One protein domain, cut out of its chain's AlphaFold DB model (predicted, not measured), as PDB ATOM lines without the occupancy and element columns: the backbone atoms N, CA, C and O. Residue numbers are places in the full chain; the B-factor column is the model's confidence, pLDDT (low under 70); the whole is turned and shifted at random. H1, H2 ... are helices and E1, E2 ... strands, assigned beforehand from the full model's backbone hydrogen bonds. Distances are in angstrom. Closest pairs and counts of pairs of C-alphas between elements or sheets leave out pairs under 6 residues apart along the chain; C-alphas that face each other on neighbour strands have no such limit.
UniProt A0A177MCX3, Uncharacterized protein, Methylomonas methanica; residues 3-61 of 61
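This is residues 3 to 61 of the 61 residues of an uncharacterized protein of Methylomonas methanica (UniProt A0A177MCX3). Two small strand hairpins, E1 with E2 and E3 with E4, lie loosely one over the other, their turns toward one end of an elongated outline; the short helix H1 follows E4, and H2 makes the other end. The printed part has 59 residues, with four named strands, then two named helices; both two-stranded sheets are antiparallel and the class is mixed. It is only just loose, close to compact, with a radius of gyration of the C-alphas of 12.7 A, and spans 39 by 22 by 16 A.

E1, residues 10 to 13, and E2, residues 21 to 24, form a hairpin at 150 degrees; N 10 and O 24, 2.9 A apart, are within hydrogen-bond range. E3, residues 29 to 32, and E4, residues 37 to 40, form another at 159 degrees, with N 30 and O 39 within range at 2.8 A. E1 and E3 are near each other. H1, residues 41 to 45, and H2, residues 51 to 59, are close but not clearly touching; their closest C-alphas, Tyr 45 and Met 53, are 7.4 A apart. H2 is apart from E1, E2, E3 and E4. In both helices every O i to N i+4 pair is within range.

E1 begins at C-alpha 10 (-30.704, 14.465, 17.188). H2, 13.0 A long, ends at C-alpha 59 (-31.817, -0.142, 33.159).

The farthest C-alphas, His 18 and Val 61, are 41.4 A apart. The printed part has no cut and no long link. Residues 49 to 61 have pLDDT under 70.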
ATOM      1  N   ILE A   3     -34.929  17.510  16.781       92.12
ATOM      2  CA  ILE A   3     -35.033  16.446  17.782       92.12
ATOM      3  C   ILE A   3     -36.254  15.627  17.388       92.12
ATOM      4  O   ILE A   3     -37.352  16.181  17.314       92.12
ATOM      5  N   GLU A   4     -36.053  14.345  17.113       90.56
ATOM      6  CA  GLU A   4     -37.160  13.426  16.858       90.56
ATOM      7  C   GLU A   4     -37.834  13.056  18.183       90.56
ATOM      8  O   GLU A   4     -37.169  12.803  19.179       90.56
ATOM      9  N   GLN A   5     -39.166  13.060  18.242       82.81
ATOM     10  CA  GLN A   5     -39.868  12.803  19.510       82.81
ATOM     11  C   GLN A   5     -40.097  11.314  19.784       82.81
ATOM     12  O   GLN A   5     -40.123  10.914  20.946       82.81
ATOM     13  N   ASP A   6     -40.237  10.503  18.733       81.75
ATOM     14  CA  ASP A   6     -40.584   9.081  18.844       81.75
ATOM     15  C   ASP A   6     -39.364   8.157  18.968       81.75
ATOM     16  O   ASP A   6     -39.501   7.027  19.425       81.75
ATOM     17  N   ILE A   7     -38.176   8.623  18.578       82.81
ATOM     18  CA  ILE A   7     -36.916   7.867  18.624       82.81
ATOM     19  C   ILE A   7     -35.794   8.763  19.137       82.81
ATOM     20  O   ILE A   7     -35.828   9.973  18.926       82.81
ATOM     21  N   ILE A   8     -34.764   8.180  19.753       86.81
ATOM     22  CA  ILE A   8     -33.585   8.946  20.177       86.81
ATOM     23  C   ILE A   8     -32.723   9.265  18.956       86.81
ATOM     24  O   ILE A   8     -31.865   8.484  18.552       86.81
ATOM     25  N   SER A   9     -32.973  10.426  18.358       93.19
ATOM     26  CA  SER A   9     -32.196  10.957  17.243       93.19
ATOM     27  C   SER A   9     -32.147  12.476  17.313       93.19
ATOM     28  O   SER A   9     -33.175  13.155  17.394       93.19
ATOM     29  N   VAL A  10     -30.937  13.026  17.294       95.00
ATOM     30  CA  VAL A  10     -30.704  14.465  17.188       95.00
ATOM     31  C   VAL A  10     -29.995  14.743  15.878       95.00
ATOM     32  O   VAL A  10     -28.899  14.247  15.636       95.00
ATOM     33  N   GLN A  11     -30.590  15.598  15.052       97.44
ATOM     34  CA  GLN A  11     -29.980  16.072  13.821       97.44
ATOM     35  C   GLN A  11     -29.477  17.506  13.993       97.44
ATOM     36  O   GLN A  11     -30.209  18.419  14.401       97.44
ATOM     37  N   VAL A  12     -28.224  17.750  13.618       96.62
ATOM     38  CA  VAL A  12     -27.652  19.095  13.567       96.62
ATOM     39  C   VAL A  12     -27.185  19.407  12.154       96.62
ATOM     40  O   VAL A  12     -26.513  18.611  11.513       96.62
ATOM     41  N   LEU A  13     -27.551  20.595  11.674       96.38
ATOM     42  CA  LEU A  13     -27.040  21.162  10.435       96.38
ATOM     43  C   LEU A  13     -26.307  22.452  10.777       96.38
ATOM     44  O   LEU A  13     -26.836  23.306  11.495       96.38
ATOM     45  N   ARG A  14     -25.083  22.593  10.268       94.12
ATOM     46  CA  ARG A  14     -24.206  23.729  10.569       94.12
ATOM     47  C   ARG A  14     -23.605  24.279   9.292       94.12
ATOM     48  O   ARG A  14     -23.166  23.524   8.426       94.12
ATOM     49  N   ARG A  15     -23.477  25.605   9.212       94.38
ATOM     50  CA  ARG A  15     -22.787  26.263   8.092       94.38
ATOM     51  C   ARG A  15     -21.334  25.793   7.952       94.38
ATOM     52  O   ARG A  15     -20.879  25.591   6.834       94.38
ATOM     53  N   SER A  16     -20.628  25.584   9.068       93.19
ATOM     54  CA  SER A  16     -19.246  25.067   9.091       93.19
ATOM     55  C   SER A  16     -19.113  23.648   8.522       93.19
ATOM     56  O   SER A  16     -18.015  23.240   8.159       93.19
ATOM     57  N   LYS A  17     -20.228  22.921   8.405       94.25
ATOM     58  CA  LYS A  17     -20.327  21.571   7.838       94.25
ATOM     59  C   LYS A  17     -21.127  21.547   6.535       94.25
ATOM     60  O   LYS A  17     -21.704  20.527   6.183       94.25
ATOM     61  N   HIS A  18     -21.198  22.677   5.828       96.69
ATOM     62  CA  HIS A  18     -21.919  22.811   4.555       96.69
ATOM     63  C   HIS A  18     -23.397  22.408   4.620       96.69
ATOM     64  O   HIS A  18     -23.962  21.991   3.615       96.69
ATOM     65  N   TRP A  19     -24.024  22.540   5.794       95.31
ATOM     66  CA  TRP A  19     -25.398  22.091   6.029       95.31
ATOM     67  C   TRP A  19     -25.614  20.595   5.766       95.31
ATOM     68  O   TRP A  19     -26.735  20.173   5.509       95.31
ATOM     69  N   LEU A  20     -24.561  19.782   5.846       96.56
ATOM     70  CA  LEU A  20     -24.709  18.334   5.883       96.56
ATOM     71  C   LEU A  20     -25.321  17.925   7.224       96.56
ATOM     72  O   LEU A  20     -25.000  18.509   8.261       96.56
ATOM     73  N   SER A  21     -26.216  16.940   7.185       96.50
ATOM     74  CA  SER A  21     -26.841  16.394   8.386       96.50
ATOM     75  C   SER A  21     -25.827  15.610   9.209       96.50
ATOM     76  O   SER A  21     -25.268  14.619   8.739       96.50
ATOM     77  N   GLU A  22     -25.638  16.027  10.453       97.00
ATOM     78  CA  GLU A  22     -24.923  15.278  11.483       97.00
ATOM     79  C   GLU A  22     -25.961  14.661  12.423       97.00
ATOM     80  O   GLU A  22     -26.856  15.370  12.893       97.00
ATOM     81  N   TYR A  23     -25.863  13.355  12.670       96.88
ATOM     82  CA  TYR A  23     -26.771  12.620  13.549       96.88
ATOM     83  C   TYR A  23     -26.051  12.224  14.829       96.88
ATOM     84  O   TYR A  23     -24.900  11.795  14.776       96.88
ATOM     85  N   TYR A  24     -26.752  12.364  15.946       96.62
ATOM     86  CA  TYR A  24     -26.287  12.017  17.280       96.62
ATOM     87  C   TYR A  24     -27.346  11.154  17.961       96.62
ATOM     88  O   TYR A  24     -28.547  11.429  17.852       96.62
ATOM     89  N   PHE A  25     -26.883  10.127  18.659       93.75
ATOM     90  CA  PHE A  25     -27.694   9.121  19.332       93.75
ATOM     91  C   PHE A  25     -27.342   9.068  20.821       93.75
ATOM     92  O   PHE A  25     -26.522   9.840  21.312       93.75
ATOM     93  N   LEU A  26     -27.989   8.176  21.567       90.75
ATOM     94  CA  LEU A  26     -27.687   7.991  22.983       90.75
ATOM     95  C   LEU A  26     -26.187   7.716  23.213       90.75
ATOM     96  O   LEU A  26     -25.577   6.960  22.457       90.75
ATOM     97  N   GLY A  27     -25.607   8.313  24.255       90.56
ATOM     98  CA  GLY A  27     -24.176   8.261  24.553       90.56
ATOM     99  C   GLY A  27     -23.335   9.301  23.809       90.56
ATOM    100  O   GLY A  27     -22.185   9.535  24.193       90.56
ATOM    101  N   ASP A  28     -23.882   9.956  22.780       97.00
ATOM    102  CA  ASP A  28     -23.181  11.015  22.062       97.00
ATOM    103  C   ASP A  28     -23.295  12.372  22.770       97.00
ATOM    104  O   ASP A  28     -24.196  12.646  23.566       97.00
ATOM    105  N   GLN A  29     -22.384  13.279  22.412       97.38
ATOM    106  CA  GLN A  29     -22.403  14.670  22.852       97.38
ATOM    107  C   GLN A  29     -22.468  15.629  21.666       97.38
ATOM    108  O   GLN A  29     -21.773  15.471  20.659       97.38
ATOM    109  N   VAL A  30     -23.265  16.682  21.822       96.25
ATOM    110  CA  VAL A  30     -23.458  17.740  20.834       96.25
ATOM    111  C   VAL A  30     -22.858  19.042  21.354       96.25
ATOM    112  O   VAL A  30     -23.345  19.624  22.321       96.25
ATOM    113  N   THR A  31     -21.831  19.554  20.672       96.25
ATOM    114  CA  THR A  31     -21.237  20.869  20.979       96.25
ATOM    115  C   THR A  31     -21.854  21.964  20.111       96.25
ATOM    116  O   THR A  31     -21.736  21.946  18.889       96.25
ATOM    117  N   PHE A  32     -22.494  22.959  20.710       94.12
ATOM    118  CA  PHE A  32     -23.016  24.171  20.074       94.12
ATOM    119  C   PHE A  32     -21.988  25.305  20.164       94.12
ATOM    120  O   PHE A  32     -22.061  26.173  21.032       94.12
ATOM    121  N   GLU A  33     -21.033  25.305  19.230       92.50
ATOM    122  CA  GLU A  33     -19.884  26.228  19.193       92.50
ATOM    123  C   GLU A  33     -20.279  27.707  19.325       92.50
ATOM    124  O   GLU A  33     -19.630  28.450  20.052       92.50
ATOM    125  N   SER A  34     -21.378  28.129  18.688       90.19
ATOM    126  CA  SER A  34     -21.846  29.524  18.708       90.19
ATOM    127  C   SER A  34     -22.189  30.056  20.103       90.19
ATOM    128  O   SER A  34     -22.218  31.269  20.289       90.19
ATOM    129  N   ILE A  35     -22.488  29.169  21.057       94.56
ATOM    130  CA  ILE A  35     -22.835  29.516  22.444       94.56
ATOM    131  C   ILE A  35     -21.905  28.851  23.468       94.56
ATOM    132  O   ILE A  35     -22.142  28.973  24.665       94.56
ATOM    133  N   GLY A  36     -20.862  28.142  23.017       96.25
ATOM    134  CA  GLY A  36     -19.913  27.456  23.898       96.25
ATOM    135  C   GLY A  36     -20.549  26.404  24.814       96.25
ATOM    136  O   GLY A  36     -20.079  26.217  25.931       96.25
ATOM    137  N   LEU A  37     -21.625  25.749  24.367       96.31
ATOM    138  CA  LEU A  37     -22.375  24.770  25.159       96.31
ATOM    139  C   LEU A  37     -22.178  23.361  24.602       96.31
ATOM    140  O   LEU A  37     -22.376  23.154  23.408       96.31
ATOM    141  N   THR A  38     -21.878  22.390  25.457       97.44
ATOM    142  CA  THR A  38     -21.897  20.963  25.110       97.44
ATOM    143  C   THR A  38     -22.967  20.278  25.943       97.44
ATOM    144  O   THR A  38     -23.012  20.477  27.154       97.44
ATOM    145  N   LEU A  39     -23.833  19.510  25.288       95.88
ATOM    146  CA  LEU A  39     -24.881  18.717  25.931       95.88
ATOM    147  C   LEU A  39     -24.736  17.259  25.514       95.88
ATOM    148  O   LEU A  39     -24.428  16.987  24.351       95.88
ATOM    149  N   SER A  40     -24.988  16.336  26.437       96.19
ATOM    150  CA  SER A  40     -25.229  14.941  26.073       96.19
ATOM    151  C   SER A  40     -26.593  14.803  25.387       96.19
ATOM    152  O   SER A  40     -27.474  15.656  25.552       96.19
ATOM    153  N   VAL A  41     -26.784  13.754  24.587       93.31
ATOM    154  CA  VAL A  41     -28.112  13.458  24.024       93.31
ATOM    155  C   VAL A  41     -29.111  13.157  25.146       93.31
ATOM    156  O   VAL A  41     -30.256  13.585  25.079       93.31
ATOM    157  N   GLU A  42     -28.670  12.544  26.234       91.12
ATOM    158  CA  GLU A  42     -29.436  12.295  27.452       91.12
ATOM    159  C   GLU A  42     -29.996  13.593  28.050       91.12
ATOM    160  O   GLU A  42     -31.195  13.679  28.316       91.12
ATOM    161  N   ASP A  43     -29.165  14.634  28.181       92.25
ATOM    162  CA  ASP A  43     -29.591  15.946  28.690       92.25
ATOM    163  C   ASP A  43     -30.627  16.608  27.769       92.25
ATOM    164  O   ASP A  43     -31.534  17.304  28.232       92.25
ATOM    165  N   ILE A  44     -30.513  16.392  26.453       91.31
ATOM    166  CA  ILE A  44     -31.462  16.908  25.456       91.31
ATOM    167  C   ILE A  44     -32.845  16.251  25.625       91.31
ATOM    168  O   ILE A  44     -33.862  16.921  25.429       91.31
ATOM    169  N   TYR A  45     -32.896  14.975  26.022       88.19
ATOM    170  CA  TYR A  45     -34.136  14.213  26.220       88.19
ATOM    171  C   TYR A  45     -34.626  14.162  27.677       88.19
ATOM    172  O   TYR A  45     -35.676  13.574  27.926       88.19
ATOM    173  N   ASP A  46     -33.956  14.810  28.638       82.19
ATOM    174  CA  ASP A  46     -34.265  14.678  30.075       82.19
ATOM    175  C   ASP A  46     -35.744  14.955  30.425       82.19
ATOM    176  O   ASP A  46     -36.336  14.320  31.299       82.19
ATOM    177  N   ARG A  47     -36.404  15.862  29.700       71.38
ATOM    178  CA  ARG A  47     -37.825  16.196  29.921       71.38
ATOM    179  C   ARG A  47     -38.767  15.684  28.837       71.38
ATOM    180  O   ARG A  47     -39.934  16.070  28.822       71.38
ATOM    181  N   VAL A  48     -38.272  14.849  27.931       72.81
ATOM    182  CA  VAL A  48     -39.079  14.237  26.879       72.81
ATOM    183  C   VAL A  48     -39.581  12.893  27.393       72.81
ATOM    184  O   VAL A  48     -38.798  11.990  27.679       72.81
ATOM    185  N   ASP A  49     -40.900  12.761  27.510       65.06
ATOM    186  CA  ASP A  49     -41.545  11.487  27.835       65.06
ATOM    187  C   ASP A  49     -41.588  10.609  26.574       65.06
ATOM    188  O   ASP A  49     -42.595  10.536  25.869       65.06
ATOM    189  N   ASN A  50     -40.441  10.015  26.231       65.38
ATOM    190  CA  ASN A  50     -40.331   9.015  25.173       65.38
ATOM    191  C   ASN A  50     -40.217   7.618  25.811       65.38
ATOM    192  O   ASN A  50     -39.451   7.406  26.755       65.38
ATOM    193  N   ARG A  51     -40.967   6.650  25.265       66.31
ATOM    194  CA  ARG A  51     -40.940   5.227  25.642       66.31
ATOM    195  C   ARG A  51     -39.519   4.661  25.686       66.31
ATOM    196  O   ARG A  51     -39.220   3.899  26.603       66.31
ATOM    197  N   ASP A  52     -38.653   5.082  24.768       66.44
ATOM    198  CA  ASP A  52     -37.246   4.668  24.741       66.44
ATOM    199  C   ASP A  52     -36.481   5.194  25.963       66.44
ATOM    200  O   ASP A  52     -35.819   4.430  26.662       66.44
ATOM    201  N   MET A  53     -36.645   6.478  26.297       69.25
ATOM    202  CA  MET A  53     -35.977   7.106  27.444       69.25
ATOM    203  C   MET A  53     -36.438   6.519  28.784       69.25
ATOM    204  O   MET A  53     -35.648   6.402  29.723       69.25
ATOM    205  N   ASN A  54     -37.698   6.085  28.856       67.69
ATOM    206  CA  ASN A  54     -38.234   5.350  30.000       67.69
ATOM    207  C   ASN A  54     -37.586   3.961  30.143       67.69
ATOM    208  O   ASN A  54     -37.311   3.548  31.265       67.69
ATOM    209  N   GLY A  55     -37.276   3.273  29.037       65.12
ATOM    210  CA  GLY A  55     -36.488   2.034  29.048       65.12
ATOM    211  C   GLY A  55     -35.062   2.251  29.567       65.12
ATOM    212  O   GLY A  55     -34.651   1.596  30.523       65.12
ATOM    213  N   PHE A  56     -34.353   3.244  29.019       64.38
ATOM    214  CA  PHE A  56     -32.995   3.592  29.458       64.38
ATOM    215  C   PHE A  56     -32.922   3.964  30.943       64.38
ATOM    216  O   PHE A  56     -31.985   3.574  31.630       64.38
ATOM    217  N   ARG A  57     -33.913   4.694  31.468       65.38
ATOM    218  CA  ARG A  57     -33.967   5.069  32.890       65.38
ATOM    219  C   ARG A  57     -34.167   3.877  33.824       65.38
ATOM    220  O   ARG A  57     -33.693   3.926  34.952       65.38
ATOM    221  N   VAL A  58     -34.862   2.833  33.374       61.19
ATOM    222  CA  VAL A  58     -35.111   1.621  34.170       61.19
ATOM    223  C   VAL A  58     -33.878   0.715  34.226       61.19
ATOM    224  O   VAL A  58     -33.645   0.104  35.260       61.19
ATOM    225  N   GLU A  59     -33.062   0.654  33.169       61.81
ATOM    226  CA  GLU A  59     -31.817  -0.142  33.159       61.81
ATOM    227  C   GLU A  59     -30.689   0.434  34.032       61.81
ATOM    228  O   GLU A  59     -29.746  -0.281  34.357       61.81
ATOM    229  N   GLN A  60     -30.765   1.709  34.419       58.28
ATOM    230  CA  GLN A  60     -29.748   2.373  35.248       58.28
ATOM    231  C   GLN A  60     -30.007   2.243  36.766       58.28
ATOM    232  O   GLN A  60     -29.293   2.873  37.551       58.28
ATOM    233  N   VAL A  61     -31.027   1.475  37.184       49.34
ATOM    234  CA  VAL A  61     -31.433   1.257  38.592       49.34
ATOM    235  C   VAL A  61     -31.017  -0.119  39.098       49.34
ATOM    236  O   VAL A  61     -31.274  -1.118  38.391       49.34
TER     237      VAL A  61